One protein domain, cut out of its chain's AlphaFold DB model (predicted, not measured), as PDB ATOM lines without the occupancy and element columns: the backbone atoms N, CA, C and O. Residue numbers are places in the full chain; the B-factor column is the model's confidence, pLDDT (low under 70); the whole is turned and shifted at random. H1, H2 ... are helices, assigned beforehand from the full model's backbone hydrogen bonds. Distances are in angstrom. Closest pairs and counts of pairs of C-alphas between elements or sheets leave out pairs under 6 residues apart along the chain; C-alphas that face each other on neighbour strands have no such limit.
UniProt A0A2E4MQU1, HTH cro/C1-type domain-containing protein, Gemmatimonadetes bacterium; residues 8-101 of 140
ATOM      1  N   LEU A   8     -37.913  -5.545  21.521       69.69
ATOM      2  CA  LEU A   8     -38.422  -5.253  22.856       69.69
ATOM      3  C   LEU A   8     -38.197  -3.788  23.235       69.69
ATOM      4  O   LEU A   8     -39.102  -3.130  23.742       69.69
ATOM      5  N   ARG A   9     -37.011  -3.246  22.951       70.19
ATOM      6  CA  ARG A   9     -36.681  -1.840  23.193       70.19
ATOM      7  C   ARG A   9     -37.572  -0.922  22.372       70.19
ATOM      8  O   ARG A   9     -38.043   0.075  22.907       70.19
ATOM      9  N   GLU A  10     -37.835  -1.260  21.111       72.38
ATOM     10  CA  GLU A  10     -38.750  -0.475  20.281       72.38
ATOM     11  C   GLU A  10     -40.201  -0.591  20.770       72.38
ATOM     12  O   GLU A  10     -40.887   0.423  20.843       72.38
ATOM     13  N   ALA A  11     -40.652  -1.774  21.201       69.38
ATOM     14  CA  ALA A  11     -41.979  -1.947  21.798       69.38
ATOM     15  C   ALA A  11     -42.152  -1.105  23.076       69.38
ATOM     16  O   ALA A  11     -43.152  -0.400  23.225       69.38
ATOM     17  N   VAL A  12     -41.145  -1.107  23.956       70.31
ATOM     18  CA  VAL A  12     -41.104  -0.257  25.156       70.31
ATOM     19  C   VAL A  12     -41.094   1.225  24.766       70.31
ATOM     20  O   VAL A  12     -41.857   2.006  25.328       70.31
ATOM     21  N   ARG A  13     -40.287   1.620  23.772       70.31
ATOM     22  CA  ARG A  13     -40.180   3.012  23.308       70.31
ATOM     23  C   ARG A  13     -41.492   3.539  22.731       70.31
ATOM     24  O   ARG A  13     -41.920   4.629  23.097       70.31
ATOM     25  N   VAL A  14     -42.114   2.778  21.832       70.25
ATOM     26  CA  VAL A  14     -43.337   3.174  21.122       70.25
ATOM     27  C   VAL A  14     -44.514   3.277  22.087       70.25
ATOM     28  O   VAL A  14     -45.259   4.252  22.028       70.25
ATOM     29  N   ARG A  15     -44.674   2.312  23.002       68.50
ATOM     30  CA  ARG A  15     -45.833   2.280  23.905       68.50
ATOM     31  C   ARG A  15     -45.698   3.180  25.128       68.50
ATOM     32  O   ARG A  15     -46.693   3.744  25.562       68.50
ATOM     33  N   CYS A  16     -44.485   3.399  25.634       65.00
ATOM     34  CA  CYS A  16     -44.263   4.353  26.729       65.00
ATOM     35  C   CYS A  16     -44.210   5.819  26.249       65.00
ATOM     36  O   CYS A  16     -44.033   6.722  27.066       65.00
ATOM     37  N   GLY A  17     -44.339   6.071  24.940       56.56
ATOM     38  CA  GLY A  17     -44.683   7.372  24.356       56.56
ATOM     39  C   GLY A  17     -43.681   8.530  24.492       56.56
ATOM     40  O   GLY A  17     -43.936   9.582  23.913       56.56
ATOM     41  N   LEU A  18     -42.556   8.404  25.206       41.97
ATOM     42  CA  LEU A  18     -41.628   9.518  25.480       41.97
ATOM     43  C   LEU A  18     -40.160   9.053  25.604       41.97
ATOM     44  O   LEU A  18     -39.870   8.030  26.222       41.97
ATOM     45  N   HIS A  19     -39.226   9.843  25.058       40.62
ATOM     46  CA  HIS A  19     -37.783   9.813  25.374       40.62
ATOM     47  C   HIS A  19     -37.478  10.933  26.402       40.62
ATOM     48  O   HIS A  19     -38.144  11.966  26.322       40.62
ATOM     49  N   PRO A  20     -36.476  10.813  27.305       51.38
ATOM     50  CA  PRO A  20     -35.355   9.885  27.251       51.38
ATOM     51  C   PRO A  20     -35.348   8.810  28.345       51.38
ATOM     52  O   PRO A  20     -35.644   9.071  29.501       51.38
ATOM     53  N   GLU A  21     -34.961   7.614  27.896       54.62
ATOM     54  CA  GLU A  21     -34.498   6.355  28.515       54.62
ATOM     55  C   GLU A  21     -34.354   6.188  30.040       54.62
ATOM     56  O   GLU A  21     -34.344   5.042  30.473       54.62
ATOM     57  N   ILE A  22     -34.258   7.235  30.851       53.72
ATOM     58  CA  ILE A  22     -34.018   7.153  32.298       53.72
ATOM     59  C   ILE A  22     -35.350   7.049  33.053       53.72
ATOM     60  O   ILE A  22     -35.580   6.071  33.758       53.72
ATOM     61  N   ASP A  23     -36.297   7.964  32.818       60.22
ATOM     62  CA  ASP A  23     -37.553   8.009  33.593       60.22
ATOM     63  C   ASP A  23     -38.414   6.750  33.417       60.22
ATOM     64  O   ASP A  23     -39.075   6.295  34.352       60.22
ATOM     65  N   ASN A  24     -38.381   6.149  32.225       66.25
ATOM     66  CA  ASN A  24     -39.109   4.912  31.946       66.25
ATOM     67  C   ASN A  24     -38.390   3.680  32.505       66.25
ATOM     68  O   ASN A  24     -39.059   2.741  32.924       66.25
ATOM     69  N   GLN A  25     -37.051   3.676  32.561       67.56
ATOM     70  CA  GLN A  25     -36.308   2.587  33.200       67.56
ATOM     71  C   GLN A  25     -36.506   2.599  34.712       67.56
ATOM     72  O   GLN A  25     -36.716   1.535  35.285       67.56
ATOM     73  N   VAL A  26     -36.529   3.778  35.337       70.06
ATOM     74  CA  VAL A  26     -36.815   3.935  36.770       70.06
ATOM     75  C   VAL A  26     -38.241   3.487  37.098       70.06
ATOM     76  O   VAL A  26     -38.431   2.627  37.951       70.06
ATOM     77  N   LYS A  27     -39.255   3.969  36.365       73.94
ATOM     78  CA  LYS A  27     -40.655   3.558  36.599       73.94
ATOM     79  C   LYS A  27     -40.876   2.066  36.377       73.94
ATOM     80  O   LYS A  27     -41.591   1.424  37.146       73.94
ATOM     81  N   LEU A  28     -40.262   1.507  35.338       75.06
ATOM     82  CA  LEU A  28     -40.341   0.079  35.067       75.06
ATOM     83  C   LEU A  28     -39.609  -0.727  36.153       75.06
ATOM     84  O   LEU A  28     -40.066  -1.806  36.522       75.06
ATOM     85  N   ALA A  29     -38.505  -0.201  36.695       78.44
ATOM     86  CA  ALA A  29     -37.713  -0.828  37.757       78.44
ATOM     87  C   ALA A  29     -38.532  -0.918  39.037       78.44
ATOM     88  O   ALA A  29     -38.671  -2.007  39.601       78.44
ATOM     89  N   ASP A  30     -39.174   0.188  39.400       79.50
ATOM     90  CA  ASP A  30     -40.077   0.273  40.539       79.50
ATOM     91  C   ASP A  30     -41.286  -0.660  40.371       79.50
ATOM     92  O   ASP A  30     -41.617  -1.421  41.281       79.50
ATOM     93  N   HIS A  31     -41.905  -0.686  39.184       78.81
ATOM     94  CA  HIS A  31     -43.067  -1.537  38.905       78.81
ATOM     95  C   HIS A  31     -42.733  -3.040  38.973       78.81
ATOM     96  O   HIS A  31     -43.491  -3.859  39.512       78.81
ATOM     97  N   LEU A  32     -41.557  -3.416  38.469       77.56
ATOM     98  CA  LEU A  32     -41.066  -4.793  38.478       77.56
ATOM     99  C   LEU A  32     -40.409  -5.196  39.806       77.56
ATOM    100  O   LEU A  32     -40.172  -6.391  40.019       77.56
ATOM    101  N   GLY A  33     -40.150  -4.241  40.703       80.94
ATOM    102  CA  GLY A  33     -39.448  -4.462  41.967       80.94
ATOM    103  C   GLY A  33     -37.996  -4.904  41.766       80.94
ATOM    104  O   GLY A  33     -37.501  -5.757  42.505       80.94
ATOM    105  N   ILE A  34     -37.327  -4.390  40.733       80.62
ATOM    106  CA  ILE A  34     -35.931  -4.703  40.394       80.62
ATOM    107  C   ILE A  34     -35.118  -3.421  40.275       80.62
ATOM    108  O   ILE A  34     -35.667  -2.346  40.100       80.62
ATOM    109  N   SER A  35     -33.791  -3.520  40.351       81.75
ATOM    110  CA  SER A  35     -32.940  -2.340  40.159       81.75
ATOM    111  C   SER A  35     -32.959  -1.857  38.706       81.75
ATOM    112  O   SER A  35     -33.022  -2.661  37.773       81.75
ATOM    113  N   GLU A  36     -32.773  -0.556  38.503       75.31
ATOM    114  CA  GLU A  36     -32.610   0.046  37.174       75.31
ATOM    115  C   GLU A  36     -31.490  -0.646  36.377       75.31
ATOM    116  O   GLU A  36     -31.673  -1.025  35.226       75.31
ATOM    117  N   SER A  37     -30.378  -0.984  37.045       74.19
ATOM    118  CA  SER A  37     -29.275  -1.747  36.445       74.19
ATOM    119  C   SER A  37     -29.691  -3.125  35.904       74.19
ATOM    120  O   SER A  37     -29.086  -3.632  34.957       74.19
ATOM    121  N   GLN A  38     -30.706  -3.761  36.501       72.31
ATOM    122  CA  GLN A  38     -31.274  -5.012  36.000       72.31
ATOM    123  C   GLN A  38     -32.142  -4.766  34.772       72.31
ATOM    124  O   GLN A  38     -32.055  -5.556  33.837       72.31
ATOM    125  N   ILE A  39     -32.901  -3.673  34.727       77.06
ATOM    126  CA  ILE A  39     -33.680  -3.301  33.543       77.06
ATOM    127  C   ILE A  39     -32.791  -2.928  32.384       77.06
ATOM    128  O   ILE A  39     -32.992  -3.456  31.295       77.06
ATOM    129  N   SER A  40     -31.774  -2.095  32.601       73.62
ATOM    130  CA  SER A  40     -30.844  -1.751  31.532       73.62
ATOM    131  C   SER A  40     -30.209  -3.019  30.963       73.62
ATOM    132  O   SER A  40     -30.063  -3.125  29.755       73.62
ATOM    133  N   ARG A  41     -29.912  -4.025  31.802       72.56
ATOM    134  CA  ARG A  41     -29.419  -5.337  31.344       72.56
ATOM    135  C   ARG A  41     -30.458  -6.133  30.560       72.56
ATOM    136  O   ARG A  41     -30.077  -6.769  29.584       72.56
ATOM    137  N   VAL A  42     -31.729  -6.115  30.955       74.56
ATOM    138  CA  VAL A  42     -32.822  -6.775  30.216       74.56
ATOM    139  C   VAL A  42     -33.017  -6.104  28.852       74.56
ATOM    140  O   VAL A  42     -32.939  -6.774  27.828       74.56
ATOM    141  N   LEU A  43     -33.128  -4.774  28.816       72.50
ATOM    142  CA  LEU A  43     -33.276  -3.976  27.589       72.50
ATOM    143  C   LEU A  43     -32.009  -3.941  26.717       72.50
ATOM    144  O   LEU A  43     -32.059  -3.575  25.539       72.50
ATOM    145  N   SER A  44     -30.845  -4.267  27.284       67.69
ATOM    146  CA  SER A  44     -29.574  -4.414  26.565       67.69
ATOM    147  C   SER A  44     -29.225  -5.870  26.261       67.69
ATOM    148  O   SER A  44     -28.082  -6.138  25.892       67.69
ATOM    149  N   ASN A  45     -30.144  -6.810  26.479       64.69
ATOM    150  CA  ASN A  45     -29.950  -8.229  26.182       64.69
ATOM    151  C   ASN A  45     -28.756  -8.891  26.922       64.69
ATOM    152  O   ASN A  45     -28.171  -9.880  26.482       64.69
ATOM    153  N   ARG A  46     -28.363  -8.356  28.089       57.34
ATOM    154  CA  ARG A  46     -27.266  -8.866  28.933       57.34
ATOM    155  C   ARG A  46     -27.787  -9.852  29.988       57.34
ATOM    156  O   ARG A  46     -27.770  -9.576  31.187       57.34
ATOM    157  N   ARG A  47     -28.196 -11.036  29.519       55.12
ATOM    158  CA  ARG A  47     -28.210 -12.328  30.251       55.12
ATOM    159  C   ARG A  47     -28.879 -12.381  31.640       55.12
ATOM    160  O   ARG A  47     -28.410 -13.118  32.509       55.12
ATOM    161  N   ARG A  48     -29.976 -11.663  31.897       59.97
ATOM    162  CA  ARG A  48     -30.793 -11.931  33.099       59.97
ATOM    163  C   ARG A  48     -32.227 -12.263  32.720       59.97
ATOM    164  O   ARG A  48     -32.937 -11.428  32.180       59.97
ATOM    165  N   ARG A  49     -32.621 -13.505  33.027       68.19
ATOM    166  CA  ARG A  49     -33.990 -14.000  32.888       68.19
ATOM    167  C   ARG A  49     -34.884 -13.263  33.881       68.19
ATOM    168  O   ARG A  49     -34.613 -13.296  35.082       68.19
ATOM    169  N   LEU A  50     -35.923 -12.607  33.375       75.25
ATOM    170  CA  LEU A  50     -37.050 -12.175  34.195       75.25
ATOM    171  C   LEU A  50     -37.785 -13.420  34.710       75.25
ATOM    172  O   LEU A  50     -37.875 -14.431  34.011       75.25
ATOM    173  N   THR A  51     -38.298 -13.370  35.935       82.06
ATOM    174  CA  THR A  51     -39.204 -14.414  36.432       82.06
ATOM    175  C   THR A  51     -40.536 -14.342  35.684       82.06
ATOM    176  O   THR A  51     -40.905 -13.285  35.179       82.06
ATOM    177  N   GLY A  52     -41.309 -15.433  35.653       79.25
ATOM    178  CA  GLY A  52     -42.636 -15.418  35.014       79.25
ATOM    179  C   GLY A  52     -43.555 -14.312  35.554       79.25
ATOM    180  O   GLY A  52     -44.272 -13.675  34.791       79.25
ATOM    181  N   GLN A  53     -43.457 -14.004  36.851       82.50
ATOM    182  CA  GLN A  53     -44.193 -12.900  37.473       82.50
ATOM    183  C   GLN A  53     -43.719 -11.523  36.984       82.50
ATOM    184  O   GLN A  53     -44.531 -10.624  36.798       82.50
ATOM    185  N   GLN A  54     -42.414 -11.344  36.763       82.81
ATOM    186  CA  GLN A  54     -41.870 -10.106  36.201       82.81
ATOM    187  C   GLN A  54     -42.246  -9.945  34.728       82.81
ATOM    188  O   GLN A  54     -42.551  -8.839  34.308       82.81
ATOM    189  N   ILE A  55     -42.285 -11.036  33.961       81.88
ATOM    190  CA  ILE A  55     -42.760 -11.019  32.572       81.88
ATOM    191  C   ILE A  55     -44.229 -10.585  32.525       81.88
ATOM    192  O   ILE A  55     -44.563  -9.702  31.742       81.88
ATOM    193  N   ALA A  56     -45.079 -11.138  33.395       81.75
ATOM    194  CA  ALA A  56     -46.490 -10.760  33.477       81.75
ATOM    195  C   ALA A  56     -46.675  -9.278  33.845       81.75
ATOM    196  O   ALA A  56     -47.394  -8.564  33.157       81.75
ATOM    197  N   LYS A  57     -45.959  -8.788  34.866       82.62
ATOM    198  CA  LYS A  57     -45.973  -7.363  35.243       82.62
ATOM    199  C   LYS A  57     -45.460  -6.450  34.130       82.62
ATOM    200  O   LYS A  57     -45.959  -5.353  33.935       82.62
ATOM    201  N   MET A  58     -44.441  -6.888  33.398       79.56
ATOM    202  CA  MET A  58     -43.887  -6.109  32.295       79.56
ATOM    203  C   MET A  58     -44.841  -6.096  31.094       79.56
ATOM    204  O   MET A  58     -44.933  -5.086  30.405       79.56
ATOM    205  N   ALA A  59     -45.570  -7.190  30.858       82.69
ATOM    206  CA  ALA A  59     -46.630  -7.259  29.856       82.69
ATOM    207  C   ALA A  59     -47.805  -6.337  30.223       82.69
ATOM    208  O   ALA A  59     -48.253  -5.571  29.376       82.69
ATOM    209  N   GLU A  60     -48.219  -6.337  31.494       82.38
ATOM    210  CA  GLU A  60     -49.231  -5.422  32.039       82.38
ATOM    211  C   GLU A  60     -48.807  -3.957  31.875       82.38
ATOM    212  O   GLU A  60     -49.564  -3.157  31.333       82.38
ATOM    213  N   PHE A  61     -47.569  -3.618  32.247       80.81
ATOM    214  CA  PHE A  61     -47.024  -2.265  32.102       80.81
ATOM    215  C   PHE A  61     -46.989  -1.775  30.647       80.81
ATOM    216  O   PHE A  61     -47.151  -0.586  30.389       80.81
ATOM    217  N   LEU A  62     -46.751  -2.678  29.693       77.06
ATOM    218  CA  LEU A  62     -46.717  -2.361  28.263       77.06
ATOM    219  C   LEU A  62     -48.072  -2.553  27.567       77.06
ATOM    220  O   LEU A  62     -48.161  -2.372  26.349       77.06
ATOM    221  N   GLU A  63     -49.112  -2.917  28.319       82.81
ATOM    222  CA  GLU A  63     -50.461  -3.187  27.816       82.81
ATOM    223  C   GLU A  63     -50.477  -4.228  26.675       82.81
ATOM    224  O   GLU A  63     -51.208  -4.095  25.689       82.81
ATOM    225  N   ILE A  64     -49.626  -5.254  26.774       81.12
ATOM    226  CA  ILE A  64     -49.558  -6.378  25.826       81.12
ATOM    227  C   ILE A  64     -49.943  -7.691  26.495       81.12
ATOM    228  O   ILE A  64     -49.864  -7.847  27.714       81.12
ATOM    229  N   ASP A  65     -50.325  -8.668  25.675       86.50
ATOM    230  CA  ASP A  65     -50.541 -10.022  26.168       86.50
ATOM    231  C   ASP A  65     -49.216 -10.624  26.667       86.50
ATOM    232  O   ASP A  65     -48.137 -10.390  26.112       86.50
ATOM    233  N   THR A  66     -49.285 -11.444  27.716       81.69
ATOM    234  CA  THR A  66     -48.092 -12.108  28.265       81.69
ATOM    235  C   THR A  66     -47.430 -13.025  27.226       81.69
ATOM    236  O   THR A  66     -46.209 -13.144  27.192       81.69
ATOM    237  N   THR A  67     -48.212 -13.627  26.332       83.12
ATOM    238  CA  THR A  67     -47.747 -14.428  25.193       83.12
ATOM    239  C   THR A  67     -46.975 -13.576  24.189       83.12
ATOM    240  O   THR A  67     -45.905 -13.986  23.743       83.12
ATOM    241  N   GLU A  68     -47.474 -12.380  23.865       80.38
ATOM    242  CA  GLU A  68     -46.789 -11.427  22.980       80.38
ATOM    243  C   GLU A  68     -45.454 -10.983  23.599       80.38
ATOM    244  O   GLU A  68     -44.419 -10.996  22.933       80.38
ATOM    245  N   MET A  69     -45.436 -10.708  24.907       82.75
ATOM    246  CA  MET A  69     -44.207 -10.401  25.645       82.75
ATOM    247  C   MET A  69     -43.191 -11.553  25.600       82.75
ATOM    248  O   MET A  69     -42.002 -11.333  25.360       82.75
ATOM    249  N   ILE A  70     -43.639 -12.793  25.817       80.75
ATOM    250  CA  ILE A  70     -42.774 -13.980  25.745       80.75
ATOM    251  C   ILE A  70     -42.174 -14.122  24.341       80.75
ATOM    252  O   ILE A  70     -40.987 -14.422  24.214       80.75
ATOM    253  N   GLN A  71     -42.960 -13.873  23.292       81.12
ATOM    254  CA  GLN A  71     -42.475 -13.911  21.912       81.12
ATOM    255  C   GLN A  71     -41.423 -12.830  21.638       81.12
ATOM    256  O   GLN A  71     -40.412 -13.124  21.001       81.12
ATOM    257  N   LEU A  72     -41.614 -11.607  22.147       79.00
ATOM    258  CA  LEU A  72     -40.628 -10.527  22.024       79.00
ATOM    259  C   LEU A  72     -39.310 -10.879  22.724       79.00
ATOM    260  O   LEU A  72     -38.244 -10.716  22.134       79.00
ATOM    261  N   LEU A  73     -39.382 -11.428  23.940       77.50
ATOM    262  CA  LEU A  73     -38.205 -11.875  24.691       77.50
ATOM    263  C   LEU A  73     -37.470 -13.027  23.984       77.50
ATOM    264  O   LEU A  73     -36.243 -13.018  23.912       77.50
ATOM    265  N   ALA A  74     -38.203 -13.995  23.428       74.69
ATOM    266  CA  ALA A  74     -37.619 -15.129  22.708       74.69
ATOM    267  C   ALA A  74     -36.966 -14.711  21.376       74.69
ATOM    268  O   ALA A  74     -35.893 -15.209  21.015       74.69
ATOM    269  N   ALA A  75     -37.592 -13.780  20.647       73.38
ATOM    270  CA  ALA A  75     -37.037 -13.217  19.419       73.38
ATOM    271  C   ALA A  75     -35.732 -12.454  19.694       73.38
ATOM    272  O   ALA A  75     -34.759 -12.605  18.955       73.38
ATOM    273  N   ASP A  76     -35.690 -11.687  20.783       72.38
ATOM    274  CA  ASP A  76     -34.494 -10.968  21.213       72.38
ATOM    275  C   ASP A  76     -33.367 -11.910  21.665       72.38
ATOM    276  O   ASP A  76     -32.205 -11.664  21.333       72.38
ATOM    277  N   GLU A  77     -33.672 -12.993  22.389       69.12
ATOM    278  CA  GLU A  77     -32.664 -13.985  22.797       69.12
ATOM    279  C   GLU A  77     -32.042 -14.668  21.568       69.12
ATOM    280  O   GLU A  77     -30.821 -14.811  21.485       69.12
ATOM    281  N   SER A  78     -32.864 -14.996  20.567       64.56
ATOM    282  CA  SER A  78     -32.409 -15.588  19.303       64.56
ATOM    283  C   SER A  78     -31.506 -14.628  18.521       64.56
ATOM    284  O   SER A  78     -30.422 -15.015  18.084       64.56
ATOM    285  N   GLN A  79     -31.892 -13.350  18.425       66.25
ATOM    286  CA  GLN A  79     -31.089 -12.330  17.748       66.25
ATOM    287  C   GLN A  79     -29.743 -12.094  18.452       66.25
ATOM    288  O   GLN A  79     -28.729 -11.954  17.779       66.25
ATOM    289  N   ALA A  80     -29.693 -12.110  19.789       65.50
ATOM    290  CA  ALA A  80     -28.426 -11.988  20.515       65.50
ATOM    291  C   ALA A  80     -27.487 -13.178  20.292       65.50
ATOM    292  O   ALA A  80     -26.269 -13.000  20.297       65.50
ATOM    293  N   VAL A  81     -28.019 -14.391  20.131       66.88
ATOM    294  CA  VAL A  81     -27.199 -15.564  19.801       66.88
ATOM    295  C   VAL A  81     -26.621 -15.426  18.392       66.88
ATOM    296  O   VAL A  81     -25.429 -15.663  18.202       66.88
ATOM    297  N   GLU A  82     -27.432 -14.989  17.428       68.62
ATOM    298  CA  GLU A  82     -26.983 -14.738  16.057       68.62
ATOM    299  C   GLU A  82     -25.930 -13.630  15.982       68.62
ATOM    300  O   GLU A  82     -24.871 -13.841  15.396       68.62
ATOM    301  N   ASP A  83     -26.176 -12.479  16.610       68.25
ATOM    302  CA  ASP A  83     -25.269 -11.330  16.548       68.25
ATOM    303  C   ASP A  83     -23.916 -11.657  17.208       68.25
ATOM    304  O   ASP A  83     -22.868 -11.391  16.620       68.25
ATOM    305  N   ASN A  84     -23.910 -12.344  18.361       69.19
ATOM    306  CA  ASN A  84     -22.664 -12.819  18.982       69.19
ATOM    307  C   ASN A  84     -21.917 -13.830  18.095       69.19
ATOM    308  O   ASN A  84     -20.689 -13.825  18.062       69.19
ATOM    309  N   SER A  85     -22.641 -14.708  17.395       69.81
ATOM    310  CA  SER A  85     -22.048 -15.693  16.481       69.81
ATOM    311  C   SER A  85     -21.397 -15.013  15.271       69.81
ATOM    312  O   SER A  85     -20.270 -15.345  14.900       69.81
ATOM    313  N   VAL A  86     -22.066 -14.009  14.697       73.31
ATOM    314  CA  VAL A  86     -21.547 -13.220  13.571       73.31
ATOM    315  C   VAL A  86     -20.319 -12.411  13.988       73.31
ATOM    316  O   VAL A  86     -19.307 -12.455  13.290       73.31
ATOM    317  N   GLU A  87     -20.360 -11.728  15.134       71.50
ATOM    318  CA  GLU A  87     -19.216 -10.963  15.646       71.50
ATOM    319  C   GLU A  87     -18.003 -11.862  15.929       71.50
ATOM    320  O   GLU A  87     -16.880 -11.533  15.538       71.50
ATOM    321  N   GLN A  88     -18.216 -13.031  16.546       69.44
ATOM    322  CA  GLN A  88     -17.148 -14.005  16.788       69.44
ATOM    323  C   GLN A  88     -16.547 -14.534  15.483       69.44
ATOM    324  O   GLN A  88     -15.325 -14.645  15.365       69.44
ATOM    325  N   MET A  89     -17.387 -14.827  14.491       74.19
ATOM    326  CA  MET A  89     -16.934 -15.300  13.185       74.19
ATOM    327  C   MET A  89     -16.138 -14.223  12.444       74.19
ATOM    328  O   MET A  89     -15.077 -14.511  11.895       74.19
ATOM    329  N   GLN A  90     -16.598 -12.973  12.470       77.75
ATOM    330  CA  GLN A  90     -15.916 -11.860  11.817       77.75
ATOM    331  C   GLN A  90     -14.551 -11.567  12.455       77.75
ATOM    332  O   GLN A  90     -13.572 -11.356  11.737       77.75
ATOM    333  N   ALA A  91     -14.456 -11.621  13.787       78.81
ATOM    334  CA  ALA A  91     -13.185 -11.485  14.495       78.81
ATOM    335  C   ALA A  91     -12.199 -12.606  14.124       78.81
ATOM    336  O   ALA A  91     -11.031 -12.332  13.844       78.81
ATOM    337  N   ALA A  92     -12.677 -13.853  14.049       75.31
ATOM    338  CA  ALA A  92     -11.857 -14.989  13.640       75.31
ATOM    339  C   ALA A  92     -11.363 -14.867  12.185       75.31
ATOM    340  O   ALA A  92     -10.207 -15.186  11.905       75.31
ATOM    341  N   ILE A  93     -12.202 -14.367  11.265       81.75
ATOM    342  CA  ILE A  93     -11.813 -14.109   9.867       81.75
ATOM    343  C   ILE A  93     -10.710 -13.052   9.809       81.75
ATOM    344  O   ILE A  93      -9.673 -13.295   9.196       81.75
ATOM    345  N   MET A  94     -10.890 -11.915  10.487       83.62
ATOM    346  CA  MET A  94      -9.881 -10.852  10.504       83.62
ATOM    347  C   MET A  94      -8.539 -11.329  11.077       83.62
ATOM    348  O   MET A  94      -7.482 -10.993  10.542       83.62
ATOM    349  N   GLU A  95      -8.559 -12.131  12.145       86.94
ATOM    350  CA  GLU A  95      -7.340 -12.711  12.718       86.94
ATOM    351  C   GLU A  95      -6.655 -13.676  11.737       86.94
ATOM    352  O   GLU A  95      -5.432 -13.647  11.571       86.94
ATOM    353  N   HIS A  96      -7.435 -14.520  11.058       84.25
ATOM    354  CA  HIS A  96      -6.919 -15.452  10.063       84.25
ATOM    355  C   HIS A  96      -6.302 -14.727   8.855       84.25
ATOM    356  O   HIS A  96      -5.187 -15.047   8.439       84.25
ATOM    357  N   GLU A  97      -6.985 -13.715   8.315       79.19
ATOM    358  CA  GLU A  97      -6.483 -12.893   7.211       79.19
ATOM    359  C   GLU A  97      -5.210 -12.134   7.598       79.19
ATOM    360  O   GLU A  97      -4.257 -12.093   6.819       79.19
ATOM    361  N   SER A  98      -5.138 -11.610   8.826       85.06
ATOM    362  CA  SER A  98      -3.933 -10.957   9.346       85.06
ATOM    363  C   SER A  98      -2.725 -11.903   9.355       85.06
ATOM    364  O   SER A  98      -1.659 -11.543   8.846       85.06
ATOM    365  N   LYS A  99      -2.900 -13.148   9.824       86.12
ATOM    366  CA  LYS A  99      -1.843 -14.178   9.798       86.12
ATOM    367  C   LYS A  99      -1.416 -14.526   8.371       86.12
ATOM    368  O   LYS A  99      -0.221 -14.665   8.109       86.12
ATOM    369  N   HIS A 100      -2.364 -14.635   7.441       83.44
ATOM    370  CA  HIS A 100      -2.066 -14.921   6.036       83.44
ATOM    371  C   HIS A 100      -1.272 -13.783   5.367       83.44
ATOM    372  O   HIS A 100      -0.333 -14.034   4.605       83.44
ATOM    373  N   ILE A 101      -1.603 -12.524   5.679       86.06
ATOM    374  CA  ILE A 101      -0.852 -11.347   5.216       86.06
ATOM    375  C   ILE A 101       0.576 -11.376   5.769       86.06
ATOM    376  O   ILE A 101       1.528 -11.183   5.008       86.06
TER     377      ILE A 101
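This is residues 8 to 101 of the 140 residues of the protein "HTH cro/C1-type domain-containing protein" of Gemmatimonadetes bacterium (UniProt A0A2E4MQU1). Short helices H1 to H4 make a head with residues 66 to 80 of H5; residues 81 to 101 stick out as an arm. All helix and mostly crossed, it has 94 residues with five named helices, H1 to H5 in order. The whole is loose, radius of gyration of the C-alphas 16.9 A, spanning 55 by 27 by 22 A.

Start at H1, residues 8 to 15, whose C-alpha 8 is 5.8 A from C-alpha 72 of H5, residues 66 to 101. H2, residues 22 to 32, touches H3, residues 36 to 43, about perpendicular at 86 degrees, closest C-alphas 29 and 36, 5.2 A. H4, residues 52 to 61, touches residues 66 to 70 of H5, closest C-alphas 59 and 66, 5.3 A, and H2, closest 54 and 32, 5.8 A. Each helix has every O i to N i+4 pair within hydrogen-bond range.

From C-alpha 66 at (-48.092, -12.108, 28.265), H5 runs 52.6 A to C-alpha 101 at (-0.852, -11.347, 5.216).

The printed part has no cut; residues 15 to 25, among others, have pLDDT under 70.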